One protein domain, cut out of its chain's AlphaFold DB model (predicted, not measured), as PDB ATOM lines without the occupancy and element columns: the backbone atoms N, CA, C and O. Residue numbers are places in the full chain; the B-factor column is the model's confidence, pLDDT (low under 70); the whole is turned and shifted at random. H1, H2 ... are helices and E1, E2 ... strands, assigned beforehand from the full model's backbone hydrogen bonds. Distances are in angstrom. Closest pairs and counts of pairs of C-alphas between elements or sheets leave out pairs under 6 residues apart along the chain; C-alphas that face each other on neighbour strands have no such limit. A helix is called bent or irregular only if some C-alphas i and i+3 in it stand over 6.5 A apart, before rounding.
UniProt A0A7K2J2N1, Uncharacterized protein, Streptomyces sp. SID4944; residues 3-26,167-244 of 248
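This is residues 3 to 26 and 167 to 244 of the 248 residues of an uncharacterized protein of Streptomyces sp. SID4944 (UniProt A0A7K2J2N1). A small antiparallel sheet, E2 - E1 - E3, has helix H3 standing up from it and touching both H1 and H4, while the E4 and E5 hairpin lies at one end of the long axis and much of the unnamed stretch 9 to 26 toward the other. E3 runs on into E4 across a break of 1 residue, at 63 degrees, and so turns from the sheet into the hairpin. The printed part has 102 residues, with four named helices and five named strands in the order E1 E2 H1 H2 H3 E3 E4 E5 H4; the class is mixed, helices and strands. It is compact, with a radius of gyration of the C-alphas of 13.9 A, and spans 45 by 30 by 24 A, only just elongated.

Find C-alpha 3 at (19.317, -9.763, -32.455), where E1, residues 3 to 8, begins; it is 15.5 A long. Its neighbours are E2, residues 173 to 178, 16.6 A, and E3, residues 223 to 225, 7.1 A. Look next for H1, residues 193 to 200, 10.4 A; H2, residues 203 to 208, 8.4 A; and H3, residues 212 to 221, 14.3 A, beginning at C-alpha 212 (7.373, -20.698, -29.437). E4, residues 227 to 230, is 10.0 A and E5, residues 234 to 237, is 10.2 A. H4, residues 238 to 244, 10.1 A, ends at C-alpha 244 (18.841, -26.485, -33.831).

Start at inner strand E1: N 6 and O 175 of E2 are 2.9 A apart, and N 3 and O 224 of E3 are 2.8 A apart, both within hydrogen-bond range. H3 stands up from this sheet at a height of 9.9 A. H1 and H4 only graze the sheet. H3 touches H1 at a steep tilt of 54 degrees, opposite ways, closest at the C-alphas of Ala 197 and Ala 215, 5.1 A. H3 touches H4, only just about perpendicular at 72 degrees, closest at the C-alphas of Val 214 and Gly 243, 4.8 A. In the E4 and E5 hairpin, antiparallel, N 228 and O 236 are 2.9 A apart. H2 touches no helix and is irregular, C-alphas 204 and 207 being 9.1 A apart. Every O i to N i+4 pair is within hydrogen-bond range in H1 and H3; H2 has 0 of 2, with 1 of 3 i+3 pairs, and H4 has 1 of 3, with 4 of 4 i+3 pairs.

Look from Pro 26 to Ser 232 for the two C-alphas farthest apart, 45.7 A. Residues 27 to 166 are not printed, and C-alphas 26 and 167 are 14.2 A apart across the cut. The link from E2 to H1 is long. Residues 180 to 182 and residue 244 have pLDDT under 70.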
ATOM      1  N   ARG A   3      20.405 -10.169 -33.350       88.62
ATOM      2  CA  ARG A   3      19.317  -9.763 -32.455       88.62
ATOM      3  C   ARG A   3      19.724 -10.022 -31.013       88.62
ATOM      4  O   ARG A   3      20.409 -11.001 -30.743       88.62
ATOM      5  N   GLU A   4      19.292  -9.158 -30.114       91.94
ATOM      6  CA  GLU A   4      19.619  -9.226 -28.692       91.94
ATOM      7  C   GLU A   4      18.366  -8.969 -27.861       91.94
ATOM      8  O   GLU A   4      17.540  -8.129 -28.222       91.94
ATOM      9  N   VAL A   5      18.220  -9.679 -26.749       92.12
ATOM     10  CA  VAL A   5      17.202  -9.394 -25.742       92.12
ATOM     11  C   VAL A   5      17.809  -8.486 -24.687       92.12
ATOM     12  O   VAL A   5      18.830  -8.805 -24.085       92.12
ATOM     13  N   ARG A   6      17.161  -7.347 -24.450       92.44
ATOM     14  CA  ARG A   6      17.591  -6.368 -23.453       92.44
ATOM     15  C   ARG A   6      16.547  -6.180 -22.374       92.44
ATOM     16  O   ARG A   6      15.349  -6.377 -22.593       92.44
ATOM     17  N   ARG A   7      17.046  -5.774 -21.210       93.94
ATOM     18  CA  ARG A   7      16.256  -5.477 -20.024       93.94
ATOM     19  C   ARG A   7      16.136  -3.965 -19.860       93.94
ATOM     20  O   ARG A   7      17.148  -3.300 -19.678       93.94
ATOM     21  N   VAL A   8      14.920  -3.431 -19.968       93.88
ATOM     22  CA  VAL A   8      14.626  -1.981 -19.953       93.88
ATOM     23  C   VAL A   8      13.472  -1.672 -18.989       93.88
ATOM     24  O   VAL A   8      12.722  -2.585 -18.639       93.88
ATOM     25  N   PRO A   9      13.296  -0.425 -18.514       96.25
ATOM     26  CA  PRO A   9      12.147  -0.048 -17.691       96.25
ATOM     27  C   PRO A   9      10.807  -0.411 -18.344       96.25
ATOM     28  O   PRO A   9      10.673  -0.372 -19.565       96.25
ATOM     29  N   LEU A  10       9.798  -0.770 -17.545       93.69
ATOM     30  CA  LEU A  10       8.472  -1.151 -18.060       93.69
ATOM     31  C   LEU A  10       7.757   0.002 -18.779       93.69
ATOM     32  O   LEU A  10       6.925  -0.233 -19.650       93.69
ATOM     33  N   ASP A  11       8.090   1.232 -18.402       92.94
ATOM     34  CA  ASP A  11       7.632   2.488 -18.986       92.94
ATOM     35  C   ASP A  11       8.611   3.052 -20.031       92.94
ATOM     36  O   ASP A  11       8.472   4.203 -20.441       92.94
ATOM     37  N   PHE A  12       9.594   2.260 -20.480       93.00
ATOM     38  CA  PHE A  12      10.545   2.679 -21.505       93.00
ATOM     39  C   PHE A  12       9.834   2.904 -22.847       93.00
ATOM     40  O   PHE A  12       9.504   1.965 -23.577       93.00
ATOM     41  N   ASP A  13       9.618   4.178 -23.163       91.94
ATOM     42  CA  ASP A  13       8.907   4.641 -24.352       91.94
ATOM     43  C   ASP A  13       9.895   5.182 -25.397       91.94
ATOM     44  O   ASP A  13      10.079   6.388 -25.558       91.94
ATOM     45  N   TRP A  14      10.584   4.267 -26.088       91.88
ATOM     46  CA  TRP A  14      11.393   4.600 -27.262       91.88
ATOM     47  C   TRP A  14      10.724   4.089 -28.545       91.88
ATOM     48  O   TRP A  14      10.297   2.928 -28.590       91.88
ATOM     49  N   PRO A  15      10.656   4.894 -29.625       92.56
ATOM     50  CA  PRO A  15      10.011   4.463 -30.857       92.56
ATOM     51  C   PRO A  15      10.667   3.213 -31.462       92.56
ATOM     52  O   PRO A  15      11.886   3.127 -31.620       92.56
ATOM     53  N   GLN A  16       9.846   2.247 -31.875       90.44
ATOM     54  CA  GLN A  16      10.336   1.032 -32.529       90.44
ATOM     55  C   GLN A  16      11.023   1.352 -33.863       90.44
ATOM     56  O   GLN A  16      10.582   2.222 -34.619       90.44
ATOM     57  N   ASN A  17      12.076   0.599 -34.181       88.88
ATOM     58  CA  ASN A  17      12.921   0.773 -35.366       88.88
ATOM     59  C   ASN A  17      13.562   2.172 -35.454       88.88
ATOM     60  O   ASN A  17      13.918   2.633 -36.542       88.88
ATOM     61  N   LYS A  18      13.693   2.864 -34.316       90.75
ATOM     62  CA  LYS A  18      14.522   4.059 -34.182       90.75
ATOM     63  C   LYS A  18      15.747   3.737 -33.357       90.75
ATOM     64  O   LYS A  18      15.663   3.112 -32.307       90.75
ATOM     65  N   VAL A  19      16.879   4.181 -33.863       91.38
ATOM     66  CA  VAL A  19      18.184   4.076 -33.222       91.38
ATOM     67  C   VAL A  19      18.144   4.730 -31.857       91.38
ATOM     68  O   VAL A  19      17.604   5.822 -31.746       91.38
ATOM     69  N   TRP A  20      18.693   4.075 -30.842       91.31
ATOM     70  CA  TRP A  20      18.815   4.655 -29.511       91.31
ATOM     71  C   TRP A  20      19.819   5.810 -29.504       91.31
ATOM     72  O   TRP A  20      20.949   5.661 -29.965       91.31
ATOM     73  N   GLU A  21      19.426   6.960 -28.954       89.50
ATOM     74  CA  GLU A  21      20.263   8.167 -28.962       89.50
ATOM     75  C   GLU A  21      21.597   7.997 -28.231       89.50
ATOM     76  O   GLU A  21      22.582   8.601 -28.637       89.50
ATOM     77  N   GLY A  22      21.673   7.132 -27.214       89.38
ATOM     78  CA  GLY A  22      22.932   6.847 -26.519       89.38
ATOM     79  C   GLY A  22      23.971   6.147 -27.398       89.38
ATOM     80  O   GLY A  22      25.149   6.139 -27.059       89.38
ATOM     81  N   PHE A  23      23.567   5.598 -28.547       89.81
ATOM     82  CA  PHE A  23      24.479   5.049 -29.551       89.81
ATOM     83  C   PHE A  23      24.901   6.055 -30.617       89.81
ATOM     84  O   PHE A  23      25.850   5.789 -31.353       89.81
ATOM     85  N   LEU A  24      24.228   7.201 -30.694       90.19
ATOM     86  CA  LEU A  24      24.560   8.264 -31.625       90.19
ATOM     87  C   LEU A  24      25.471   9.269 -30.945       90.19
ATOM     88  O   LEU A  24      25.181   9.756 -29.853       90.19
ATOM     89  N   THR A  25      26.556   9.627 -31.621       90.38
ATOM     90  CA  THR A  25      27.386  10.738 -31.178       90.38
ATOM     91  C   THR A  25      26.536  12.020 -31.160       90.38
ATOM     92  O   THR A  25      25.915  12.356 -32.172       90.38
ATOM     93  N   PRO A  26      26.471  12.743 -30.028       91.81
ATOM     94  CA  PRO A  26      25.704  13.979 -29.926       91.81
ATOM     95  C   PRO A  26      26.084  15.026 -30.981       91.81
ATOM     96  O   PRO A  26      27.264  15.276 -31.209       91.81
ATOM     97  N   GLY A 167      24.237   2.398 -23.361       89.69
ATOM     98  CA  GLY A 167      23.053   1.558 -23.529       89.69
ATOM     99  C   GLY A 167      21.773   2.250 -23.038       89.69
ATOM    100  O   GLY A 167      21.846   3.245 -22.314       89.69
ATOM    101  N   PRO A 168      20.591   1.725 -23.409       91.00
ATOM    102  CA  PRO A 168      19.343   2.128 -22.777       91.00
ATOM    103  C   PRO A 168      19.403   1.836 -21.266       91.00
ATOM    104  O   PRO A 168      20.159   0.952 -20.849       91.00
ATOM    105  N   PRO A 169      18.621   2.550 -20.440       92.44
ATOM    106  CA  PRO A 169      18.569   2.290 -19.006       92.44
ATOM    107  C   PRO A 169      18.170   0.837 -18.729       92.44
ATOM    108  O   PRO A 169      17.315   0.279 -19.420       92.44
ATOM    109  N   GLU A 170      18.769   0.236 -17.704       93.56
ATOM    110  CA  GLU A 170      18.411  -1.111 -17.264       93.56
ATOM    111  C   GLU A 170      17.089  -1.097 -16.483       93.56
ATOM    112  O   GLU A 170      16.803  -0.169 -15.722       93.56
ATOM    113  N   GLY A 171      16.270  -2.136 -16.652       93.12
ATOM    114  CA  GLY A 171      15.009  -2.283 -15.924       93.12
ATOM    115  C   GLY A 171      14.430  -3.694 -15.988       93.12
ATOM    116  O   GLY A 171      15.084  -4.632 -16.429       93.12
ATOM    117  N   GLU A 172      13.199  -3.876 -15.510       93.62
ATOM    118  CA  GLU A 172      12.614  -5.217 -15.362       93.62
ATOM    119  C   GLU A 172      12.000  -5.781 -16.649       93.62
ATOM    120  O   GLU A 172      11.902  -7.004 -16.784       93.62
ATOM    121  N   GLY A 173      11.620  -4.914 -17.587       93.81
ATOM    122  CA  GLY A 173      10.948  -5.260 -18.831       93.81
ATOM    123  C   GLY A 173      11.852  -5.959 -19.840       93.81
ATOM    124  O   GLY A 173      13.071  -5.838 -19.800       93.81
ATOM    125  N   TRP A 174      11.238  -6.700 -20.753       94.81
ATOM    126  CA  TRP A 174      11.884  -7.500 -21.787       94.81
ATOM    127  C   TRP A 174      11.624  -6.880 -23.153       94.81
ATOM    128  O   TRP A 174      10.471  -6.641 -23.515       94.81
ATOM    129  N   GLN A 175      12.684  -6.634 -23.920       93.88
ATOM    130  CA  GLN A 175      12.571  -6.028 -25.243       93.88
ATOM    131  C   GLN A 175      13.566  -6.649 -26.223       93.88
ATOM    132  O   GLN A 175      14.712  -6.928 -25.874       93.88
ATOM    133  N   LEU A 176      13.137  -6.841 -27.470       91.69
ATOM    134  CA  LEU A 176      13.978  -7.316 -28.564       91.69
ATOM    135  C   LEU A 176      14.636  -6.144 -29.293       91.69
ATOM    136  O   LEU A 176      13.950  -5.209 -29.705       91.69
ATOM    137  N   TRP A 177      15.940  -6.247 -29.522       92.31
ATOM    138  CA  TRP A 177      16.775  -5.238 -30.167       92.31
ATOM    139  C   TRP A 177      17.524  -5.801 -31.377       92.31
ATOM    140  O   TRP A 177      17.873  -6.983 -31.425       92.31
ATOM    141  N   GLU A 178      17.804  -4.942 -32.357       87.31
ATOM    142  CA  GLU A 178      18.776  -5.223 -33.424       87.31
ATOM    143  C   GLU A 178      20.136  -4.665 -33.030       87.31
ATOM    144  O   GLU A 178      20.233  -3.552 -32.529       87.31
ATOM    145  N   THR A 179      21.197  -5.416 -33.312       79.06
ATOM    146  CA  THR A 179      22.595  -5.004 -33.085       79.06
ATOM    147  C   THR A 179      23.284  -4.582 -34.388       79.06
ATOM    148  O   THR A 179      24.509  -4.640 -34.497       79.06
ATOM    149  N   VAL A 180      22.509  -4.231 -35.423       65.94
ATOM    150  CA  VAL A 180      23.035  -3.741 -36.705       65.94
ATOM    151  C   VAL A 180      22.760  -2.259 -36.908       65.94
ATOM    152  O   VAL A 180      21.775  -1.719 -36.406       65.94
ATOM    153  N   SER A 181      23.696  -1.649 -37.636       53.50
ATOM    154  CA  SER A 181      23.849  -0.241 -38.022       53.50
ATOM    155  C   SER A 181      23.850   0.797 -36.916       53.50
ATOM    156  O   SER A 181      24.615   1.728 -37.073       53.50
ATOM    157  N   GLU A 182      23.099   0.653 -35.827       63.62
ATOM    158  CA  GLU A 182      23.041   1.701 -34.802       63.62
ATOM    159  C   GLU A 182      22.244   1.313 -33.533       63.62
ATOM    160  O   GLU A 182      22.195   2.106 -32.610       63.62
ATOM    161  N   GLY A 183      21.648   0.112 -33.426       80.38
ATOM    162  CA  GLY A 183      21.026  -0.357 -32.175       80.38
ATOM    163  C   GLY A 183      19.620   0.201 -31.909       80.38
ATOM    164  O   GLY A 183      19.469   1.279 -31.341       80.38
ATOM    165  N   SER A 184      18.570  -0.539 -32.282       89.56
ATOM    166  CA  SER A 184      17.170  -0.095 -32.132       89.56
ATOM    167  C   SER A 184      16.249  -1.176 -31.559       89.56
ATOM    168  O   SER A 184      16.433  -2.352 -31.896       89.56
ATOM    169  N   PRO A 185      15.208  -0.809 -30.785       92.06
ATOM    170  CA  PRO A 185      14.194  -1.754 -30.342       92.06
ATOM    171  C   PRO A 185      13.268  -2.147 -31.500       92.06
ATOM    172  O   PRO A 185      12.755  -1.300 -32.231       92.06
ATOM    173  N   ILE A 186      13.028  -3.444 -31.654       90.56
ATOM    174  CA  ILE A 186      12.101  -4.025 -32.645       90.56
ATOM    175  C   ILE A 186      10.733  -4.278 -32.021       90.56
ATOM    176  O   ILE A 186       9.737  -4.382 -32.730       90.56
ATOM    177  N   SER A 187      10.696  -4.461 -30.702       90.56
ATOM    178  CA  SER A 187       9.494  -4.850 -29.978       90.56
ATOM    179  C   SER A 187       9.032  -3.768 -29.007       90.56
ATOM    180  O   SER A 187       9.846  -2.968 -28.537       90.56
ATOM    181  N   PRO A 188       7.744  -3.781 -28.627       92.56
ATOM    182  CA  PRO A 188       7.304  -3.183 -27.373       92.56
ATOM    183  C   PRO A 188       8.056  -3.779 -26.175       92.56
ATOM    184  O   PRO A 188       8.698  -4.830 -26.288       92.56
ATOM    185  N   VAL A 189       7.945  -3.120 -25.025       95.00
ATOM    186  CA  VAL A 189       8.428  -3.656 -23.751       95.00
ATOM    187  C   VAL A 189       7.388  -4.616 -23.179       95.00
ATOM    188  O   VAL A 189       6.202  -4.294 -23.119       95.00
ATOM    189  N   PHE A 190       7.834  -5.790 -22.738       94.25
ATOM    190  CA  PHE A 190       6.993  -6.796 -22.094       94.25
ATOM    191  C   PHE A 190       7.356  -6.946 -20.620       94.25
ATOM    192  O   PHE A 190       8.526  -6.922 -20.253       94.25
ATOM    193  N   GLY A 191       6.362  -7.169 -19.759       93.62
ATOM    194  CA  GLY A 191       6.603  -7.432 -18.334       93.62
ATOM    195  C   GLY A 191       7.235  -8.797 -18.039       93.62
ATOM    196  O   GLY A 191       7.685  -9.034 -16.923       93.62
ATOM    197  N   SER A 192       7.276  -9.701 -19.020       93.69
ATOM    198  CA  SER A 192       7.807 -11.055 -18.863       93.69
ATOM    199  C   SER A 192       8.467 -11.569 -20.142       93.69
ATOM    200  O   SER A 192       8.118 -11.160 -21.252       93.69
ATOM    201  N   ALA A 193       9.390 -12.519 -19.971       91.12
ATOM    202  CA  ALA A 193       9.996 -13.276 -21.063       91.12
ATOM    203  C   ALA A 193       8.938 -14.023 -21.894       91.12
ATOM    204  O   ALA A 193       9.010 -14.017 -23.120       91.12
ATOM    205  N   ASP A 194       7.914 -14.597 -21.251       91.81
ATOM    206  CA  ASP A 194       6.825 -15.291 -21.951       91.81
ATOM    207  C   ASP A 194       6.021 -14.348 -22.857       91.81
ATOM    208  O   ASP A 194       5.700 -14.718 -23.982       91.81
ATOM    209  N   GLY A 195       5.761 -13.107 -22.425       91.69
ATOM    210  CA  GLY A 195       5.073 -12.120 -23.264       91.69
ATOM    211  C   GLY A 195       5.883 -11.750 -24.511       91.69
ATOM    212  O   GLY A 195       5.329 -11.626 -25.605       91.69
ATOM    213  N   LEU A 196       7.209 -11.648 -24.370       92.06
ATOM    214  CA  LEU A 196       8.099 -11.454 -25.513       92.06
ATOM    215  C   LEU A 196       8.114 -12.690 -26.430       92.06
ATOM    216  O   LEU A 196       8.092 -12.534 -27.651       92.06
ATOM    217  N   ALA A 197       8.107 -13.902 -25.866       92.12
ATOM    218  CA  ALA A 197       8.074 -15.150 -26.627       92.12
ATOM    219  C   ALA A 197       6.781 -15.289 -27.445       92.12
ATOM    220  O   ALA A 197       6.840 -15.580 -28.637       92.12
ATOM    221  N   GLU A 198       5.624 -15.013 -26.837       92.38
ATOM    222  CA  GLU A 198       4.323 -15.009 -27.518       92.38
ATOM    223  C   GLU A 198       4.313 -14.022 -28.685       92.38
ATOM    224  O   GLU A 198       3.915 -14.370 -29.797       92.38
ATOM    225  N   TRP A 199       4.841 -12.815 -28.470       91.56
ATOM    226  CA  TRP A 199       4.973 -11.821 -29.530       91.56
ATOM    227  C   TRP A 199       5.960 -12.242 -30.631       91.56
ATOM    228  O   TRP A 199       5.762 -11.921 -31.803       91.56
ATOM    229  N   MET A 200       7.038 -12.957 -30.301       89.38
ATOM    230  CA  MET A 200       7.971 -13.530 -31.284       89.38
ATOM    231  C   MET A 200       7.361 -14.661 -32.112       89.38
ATOM    232  O   MET A 200       7.772 -14.865 -33.258       89.38
ATOM    233  N   SER A 201       6.360 -15.339 -31.562       91.19
ATOM    234  CA  SER A 201       5.715 -16.491 -32.181       91.19
ATOM    235  C   SER A 201       4.395 -16.205 -32.876       91.19
ATOM    236  O   SER A 201       3.771 -17.138 -33.374       91.19
ATOM    237  N   ASP A 202       3.991 -14.939 -32.964       89.44
ATOM    238  CA  ASP A 202       2.797 -14.539 -33.698       89.44
ATOM    239  C   ASP A 202       3.020 -14.622 -35.228       89.44
ATOM    240  O   ASP A 202       3.811 -13.841 -35.777       89.44
ATOM    241  N   PRO A 203       2.303 -15.509 -35.954       85.50
ATOM    242  CA  PRO A 203       2.409 -15.625 -37.410       85.50
ATOM    243  C   PRO A 203       2.012 -14.349 -38.166       85.50
ATOM    244  O   PRO A 203       2.424 -14.164 -39.314       85.50
ATOM    245  N   ALA A 204       1.249 -13.437 -37.547       85.75
ATOM    246  CA  ALA A 204       0.879 -12.151 -38.146       85.75
ATOM    247  C   ALA A 204       2.096 -11.252 -38.442       85.75
ATOM    248  O   ALA A 204       1.990 -10.275 -39.184       85.75
ATOM    249  N   ARG A 205       3.273 -11.600 -37.907       79.94
ATOM    250  CA  ARG A 205       4.544 -10.905 -38.142       79.94
ATOM    251  C   ARG A 205       5.232 -11.258 -39.462       79.94
ATOM    252  O   ARG A 205       6.305 -10.717 -39.740       79.94
ATOM    253  N   GLY A 206       4.634 -12.140 -40.261       80.19
ATOM    254  CA  GLY A 206       5.180 -12.568 -41.548       80.19
ATOM    255  C   GLY A 206       6.512 -13.295 -41.380       80.19
ATOM    256  O   GLY A 206       6.708 -14.025 -40.414       80.19
ATOM    257  N   ASP A 207       7.460 -13.050 -42.282       75.12
ATOM    258  CA  ASP A 207       8.720 -13.810 -42.406       75.12
ATOM    259  C   ASP A 207       9.700 -13.675 -41.220       75.12
ATOM    260  O   ASP A 207      10.826 -14.161 -41.277       75.12
ATOM    261  N   ARG A 208       9.321 -12.965 -40.152       75.00
ATOM    262  CA  ARG A 208      10.155 -12.749 -38.958       75.00
ATOM    263  C   ARG A 208       9.666 -13.502 -37.720       75.00
ATOM    264  O   ARG A 208      10.312 -13.375 -36.678       75.00
ATOM    265  N   TRP A 209       8.542 -14.214 -37.812       84.75
ATOM    266  CA  TRP A 209       8.026 -15.037 -36.719       84.75
ATOM    267  C   TRP A 209       8.889 -16.295 -36.532       84.75
ATOM    268  O   TRP A 209       9.463 -16.803 -37.494       84.75
ATOM    269  N   VAL A 210       8.980 -16.804 -35.301       84.81
ATOM    270  CA  VAL A 210       9.645 -18.084 -34.992       84.81
ATOM    271  C   VAL A 210       8.781 -18.941 -34.060       84.81
ATOM    272  O   VAL A 210       8.048 -18.381 -33.243       84.81
ATOM    273  N   PRO A 211       8.855 -20.285 -34.121       87.44
ATOM    274  CA  PRO A 211       8.124 -21.165 -33.204       87.44
ATOM    275  C   PRO A 211       8.353 -20.836 -31.718       87.44
ATOM    276  O   PRO A 211       9.423 -20.363 -31.344       87.44
ATOM    277  N   GLY A 212       7.354 -21.087 -30.862       87.12
ATOM    278  CA  GLY A 212       7.373 -20.698 -29.437       87.12
ATOM    279  C   GLY A 212       8.504 -21.300 -28.611       87.12
ATOM    280  O   GLY A 212       9.020 -20.660 -27.698       87.12
ATOM    281  N   ASP A 213       8.914 -22.518 -28.936       87.12
ATOM    282  CA  ASP A 213      10.082 -23.180 -28.359       87.12
ATOM    283  C   ASP A 213      11.393 -22.505 -28.791       87.12
ATOM    284  O   ASP A 213      12.271 -22.274 -27.960       87.12
ATOM    285  N   VAL A 214      11.503 -22.113 -30.064       87.62
ATOM    286  CA  VAL A 214      12.655 -21.365 -30.598       87.62
ATOM    287  C   VAL A 214      12.728 -19.962 -29.989       87.62
ATOM    288  O   VAL A 214      13.808 -19.522 -29.594       87.62
ATOM    289  N   ALA A 215      11.587 -19.277 -29.860       88.00
ATOM    290  CA  ALA A 215      11.495 -17.958 -29.239       88.00
ATOM    291  C   ALA A 215      11.995 -17.978 -27.790       88.00
ATOM    292  O   ALA A 215      12.834 -17.155 -27.431       88.00
ATOM    293  N   ARG A 216      11.535 -18.940 -26.975       89.00
ATOM    294  CA  ARG A 216      11.975 -19.070 -25.576       89.00
ATOM    295  C   ARG A 216      13.471 -19.322 -25.461       89.00
ATOM    296  O   ARG A 216      14.134 -18.607 -24.723       89.00
ATOM    297  N   LYS A 217      14.018 -20.252 -26.250       88.31
ATOM    298  CA  LYS A 217      15.466 -20.518 -26.240       88.31
ATOM    299  C   LYS A 217      16.283 -19.290 -26.594       88.31
ATOM    300  O   LYS A 217      17.278 -19.010 -25.944       88.31
ATOM    301  N   PHE A 218      15.869 -18.543 -27.613       89.88
ATOM    302  CA  PHE A 218      16.559 -17.308 -27.961       89.88
ATOM    303  C   PHE A 218      16.481 -16.264 -26.838       89.88
ATOM    304  O   PHE A 218      17.459 -15.562 -26.600       89.88
ATOM    305  N   ILE A 219      15.346 -16.165 -26.142       90.56
ATOM    306  CA  ILE A 219      15.203 -15.253 -25.002       90.56
ATOM    307  C   ILE A 219      16.114 -15.659 -23.841       90.56
ATOM    308  O   ILE A 219      16.705 -14.777 -23.219       90.56
ATOM    309  N   ASP A 220      16.281 -16.960 -23.603       88.88
ATOM    310  CA  ASP A 220      17.199 -17.492 -22.589       88.88
ATOM    311  C   ASP A 220      18.677 -17.259 -22.959       88.88
ATOM    312  O   ASP A 220      19.472 -16.877 -22.104       88.88
ATOM    313  N   GLU A 221      19.044 -17.444 -24.232       88.50
ATOM    314  CA  GLU A 221      20.399 -17.176 -24.751       88.50
ATOM    315  C   GLU A 221      20.720 -15.673 -24.797       88.50
ATOM    316  O   GLU A 221      21.878 -15.261 -24.727       88.50
ATOM    317  N   GLY A 222      19.701 -14.829 -24.956       87.94
ATOM    318  CA  GLY A 222      19.817 -13.373 -24.962       87.94
ATOM    319  C   GLY A 222      20.421 -12.772 -26.234       87.94
ATOM    320  O   GLY A 222      20.285 -11.569 -26.451       87.94
ATOM    321  N   TRP A 223      21.039 -13.563 -27.118       91.00
ATOM    322  CA  TRP A 223      21.617 -13.069 -28.370       91.00
ATOM    323  C   TRP A 223      21.629 -14.111 -29.495       91.00
ATOM    324  O   TRP A 223      21.840 -15.297 -29.268       91.00
ATOM    325  N   ALA A 224      21.455 -13.653 -30.738       87.62
ATOM    326  CA  ALA A 224      21.539 -14.467 -31.949       87.62
ATOM    327  C   ALA A 224      22.206 -13.700 -33.100       87.62
ATOM    328  O   ALA A 224      21.888 -12.525 -33.298       87.62
ATOM    329  N   PRO A 225      23.044 -14.333 -33.941       87.06
ATOM    330  CA  PRO A 225      23.599 -13.680 -35.127       87.06
ATOM    331  C   PRO A 225      22.517 -13.375 -36.181       87.06
ATOM    332  O   PRO A 225      21.402 -13.885 -36.139       87.06
ATOM    333  N   THR A 226      22.834 -12.542 -37.175       83.38
ATOM    334  CA  THR A 226      21.884 -12.214 -38.260       83.38
ATOM    335  C   THR A 226      21.505 -13.442 -39.091       83.38
ATOM    336  O   THR A 226      20.351 -13.587 -39.490       83.38
ATOM    337  N   GLY A 227      22.450 -14.351 -39.321       85.75
ATOM    338  CA  GLY A 227      22.210 -15.583 -40.056       85.75
ATOM    339  C   GLY A 227      23.311 -16.603 -39.824       85.75
ATOM    340  O   GLY A 227      24.444 -16.242 -39.497       85.75
ATOM    341  N   VAL A 228      22.963 -17.874 -39.991       85.75
ATOM    342  CA  VAL A 228      23.878 -19.012 -39.885       85.75
ATOM    343  C   VAL A 228      23.756 -19.829 -41.162       85.75
ATOM    344  O   VAL A 228      22.654 -20.152 -41.601       85.75
ATOM    345  N   MET A 229      24.898 -20.144 -41.772       85.00
ATOM    346  CA  MET A 229      24.975 -21.036 -42.924       85.00
ATOM    347  C   MET A 229      25.513 -22.389 -42.467       85.00
ATOM    348  O   MET A 229      26.616 -22.462 -41.927       85.00
ATOM    349  N   SER A 230      24.755 -23.459 -42.703       80.19
ATOM    350  CA  SER A 230      25.203 -24.832 -42.460       80.19
ATOM    351  C   SER A 230      25.028 -25.699 -43.705       80.19
ATOM    352  O   SER A 230      24.155 -25.462 -44.541       80.19
ATOM    353  N   PHE A 231      25.864 -26.731 -43.833       76.00
ATOM    354  CA  PHE A 231      25.784 -27.673 -44.956       76.00
ATOM    355  C   PHE A 231      24.473 -28.474 -44.978       76.00
ATOM    356  O   PHE A 231      24.038 -28.889 -46.048       76.00
ATOM    357  N   SER A 232      23.844 -28.697 -43.821       78.88
ATOM    358  CA  SER A 232      22.626 -29.505 -43.688       78.88
ATOM    359  C   SER A 232      21.327 -28.706 -43.835       78.88
ATOM    360  O   SER A 232      20.320 -29.282 -44.233       78.88
ATOM    361  N   GLN A 233      21.322 -27.408 -43.506       73.19
ATOM    362  CA  GLN A 233      20.097 -26.589 -43.432       73.19
ATOM    363  C   GLN A 233      20.154 -25.306 -44.280       73.19
ATOM    364  O   GLN A 233      19.181 -24.549 -44.323       73.19
ATOM    365  N   GLY A 234      21.259 -25.076 -44.995       82.44
ATOM    366  CA  GLY A 234      21.446 -23.888 -45.823       82.44
ATOM    367  C   GLY A 234      21.609 -22.619 -44.985       82.44
ATOM    368  O   GLY A 234      22.100 -22.667 -43.859       82.44
ATOM    369  N   LEU A 235      21.234 -21.473 -45.556       82.25
ATOM    370  CA  LEU A 235      21.223 -20.184 -44.863       82.25
ATOM    371  C   LEU A 235      19.892 -20.007 -44.120       82.25
ATOM    372  O   LEU A 235      18.842 -20.026 -44.756       82.25
ATOM    373  N   GLN A 236      19.947 -19.803 -42.806       80.31
ATOM    374  CA  GLN A 236      18.791 -19.495 -41.950       80.31
ATOM    375  C   GLN A 236      19.074 -18.242 -41.109       80.31
ATOM    376  O   GLN A 236      20.230 -17.806 -41.015       80.31
ATOM    377  N   SER A 237      18.051 -17.661 -40.473       82.00
ATOM    378  CA  SER A 237      18.282 -16.600 -39.485       82.00
ATOM    379  C   SER A 237      18.976 -17.164 -38.239       82.00
ATOM    380  O   SER A 237      18.821 -18.338 -37.900       82.00
ATOM    381  N   GLY A 238      19.751 -16.346 -37.521       81.94
ATOM    382  CA  GLY A 238      20.430 -16.849 -36.321       81.94
ATOM    383  C   GLY A 238      19.481 -17.187 -35.173       81.94
ATOM    384  O   GLY A 238      19.807 -18.057 -34.376       81.94
ATOM    385  N   VAL A 239      18.295 -16.569 -35.111       82.50
ATOM    386  CA  VAL A 239      17.265 -16.936 -34.120       82.50
ATOM    387  C   VAL A 239      16.729 -18.340 -34.404       82.50
ATOM    388  O   VAL A 239      16.610 -19.141 -33.485       82.50
ATOM    389  N   GLU A 240      16.475 -18.682 -35.671       84.06
ATOM    390  CA  GLU A 240      16.074 -20.044 -36.055       84.06
ATOM    391  C   GLU A 240      17.183 -21.067 -35.796       84.06
ATOM    392  O   GLU A 240      16.900 -22.202 -35.409       84.06
ATOM    393  N   ALA A 241      18.446 -20.665 -35.971       81.56
ATOM    394  CA  ALA A 241      19.597 -21.527 -35.735       81.56
ATOM    395  C   ALA A 241      19.772 -21.920 -34.258       81.56
ATOM    396  O   ALA A 241      20.219 -23.031 -33.982       81.56
ATOM    397  N   ILE A 242      19.361 -21.076 -33.304       82.12
ATOM    398  CA  ILE A 242      19.358 -21.430 -31.868       82.12
ATOM    399  C   ILE A 242      18.432 -22.623 -31.593       82.12
ATOM    400  O   ILE A 242      18.725 -23.477 -30.755       82.12
ATOM    401  N   GLY A 243      17.344 -22.749 -32.356       71.25
ATOM    402  CA  GLY A 243      16.431 -23.887 -32.274       71.25
ATOM    403  C   GLY A 243      17.045 -25.232 -32.685       71.25
ATOM    404  O   GLY A 243      16.444 -26.272 -32.419       71.25
ATOM    405  N   TRP A 244      18.223 -25.255 -33.320       65.00
ATOM    406  CA  TRP A 244      18.841 -26.485 -33.831       65.00
ATOM    407  C   TRP A 244      19.425 -27.395 -32.747       65.00
ATOM    408  O   TRP A 244      19.590 -28.587 -33.007       65.00
TER     409      TRP A 244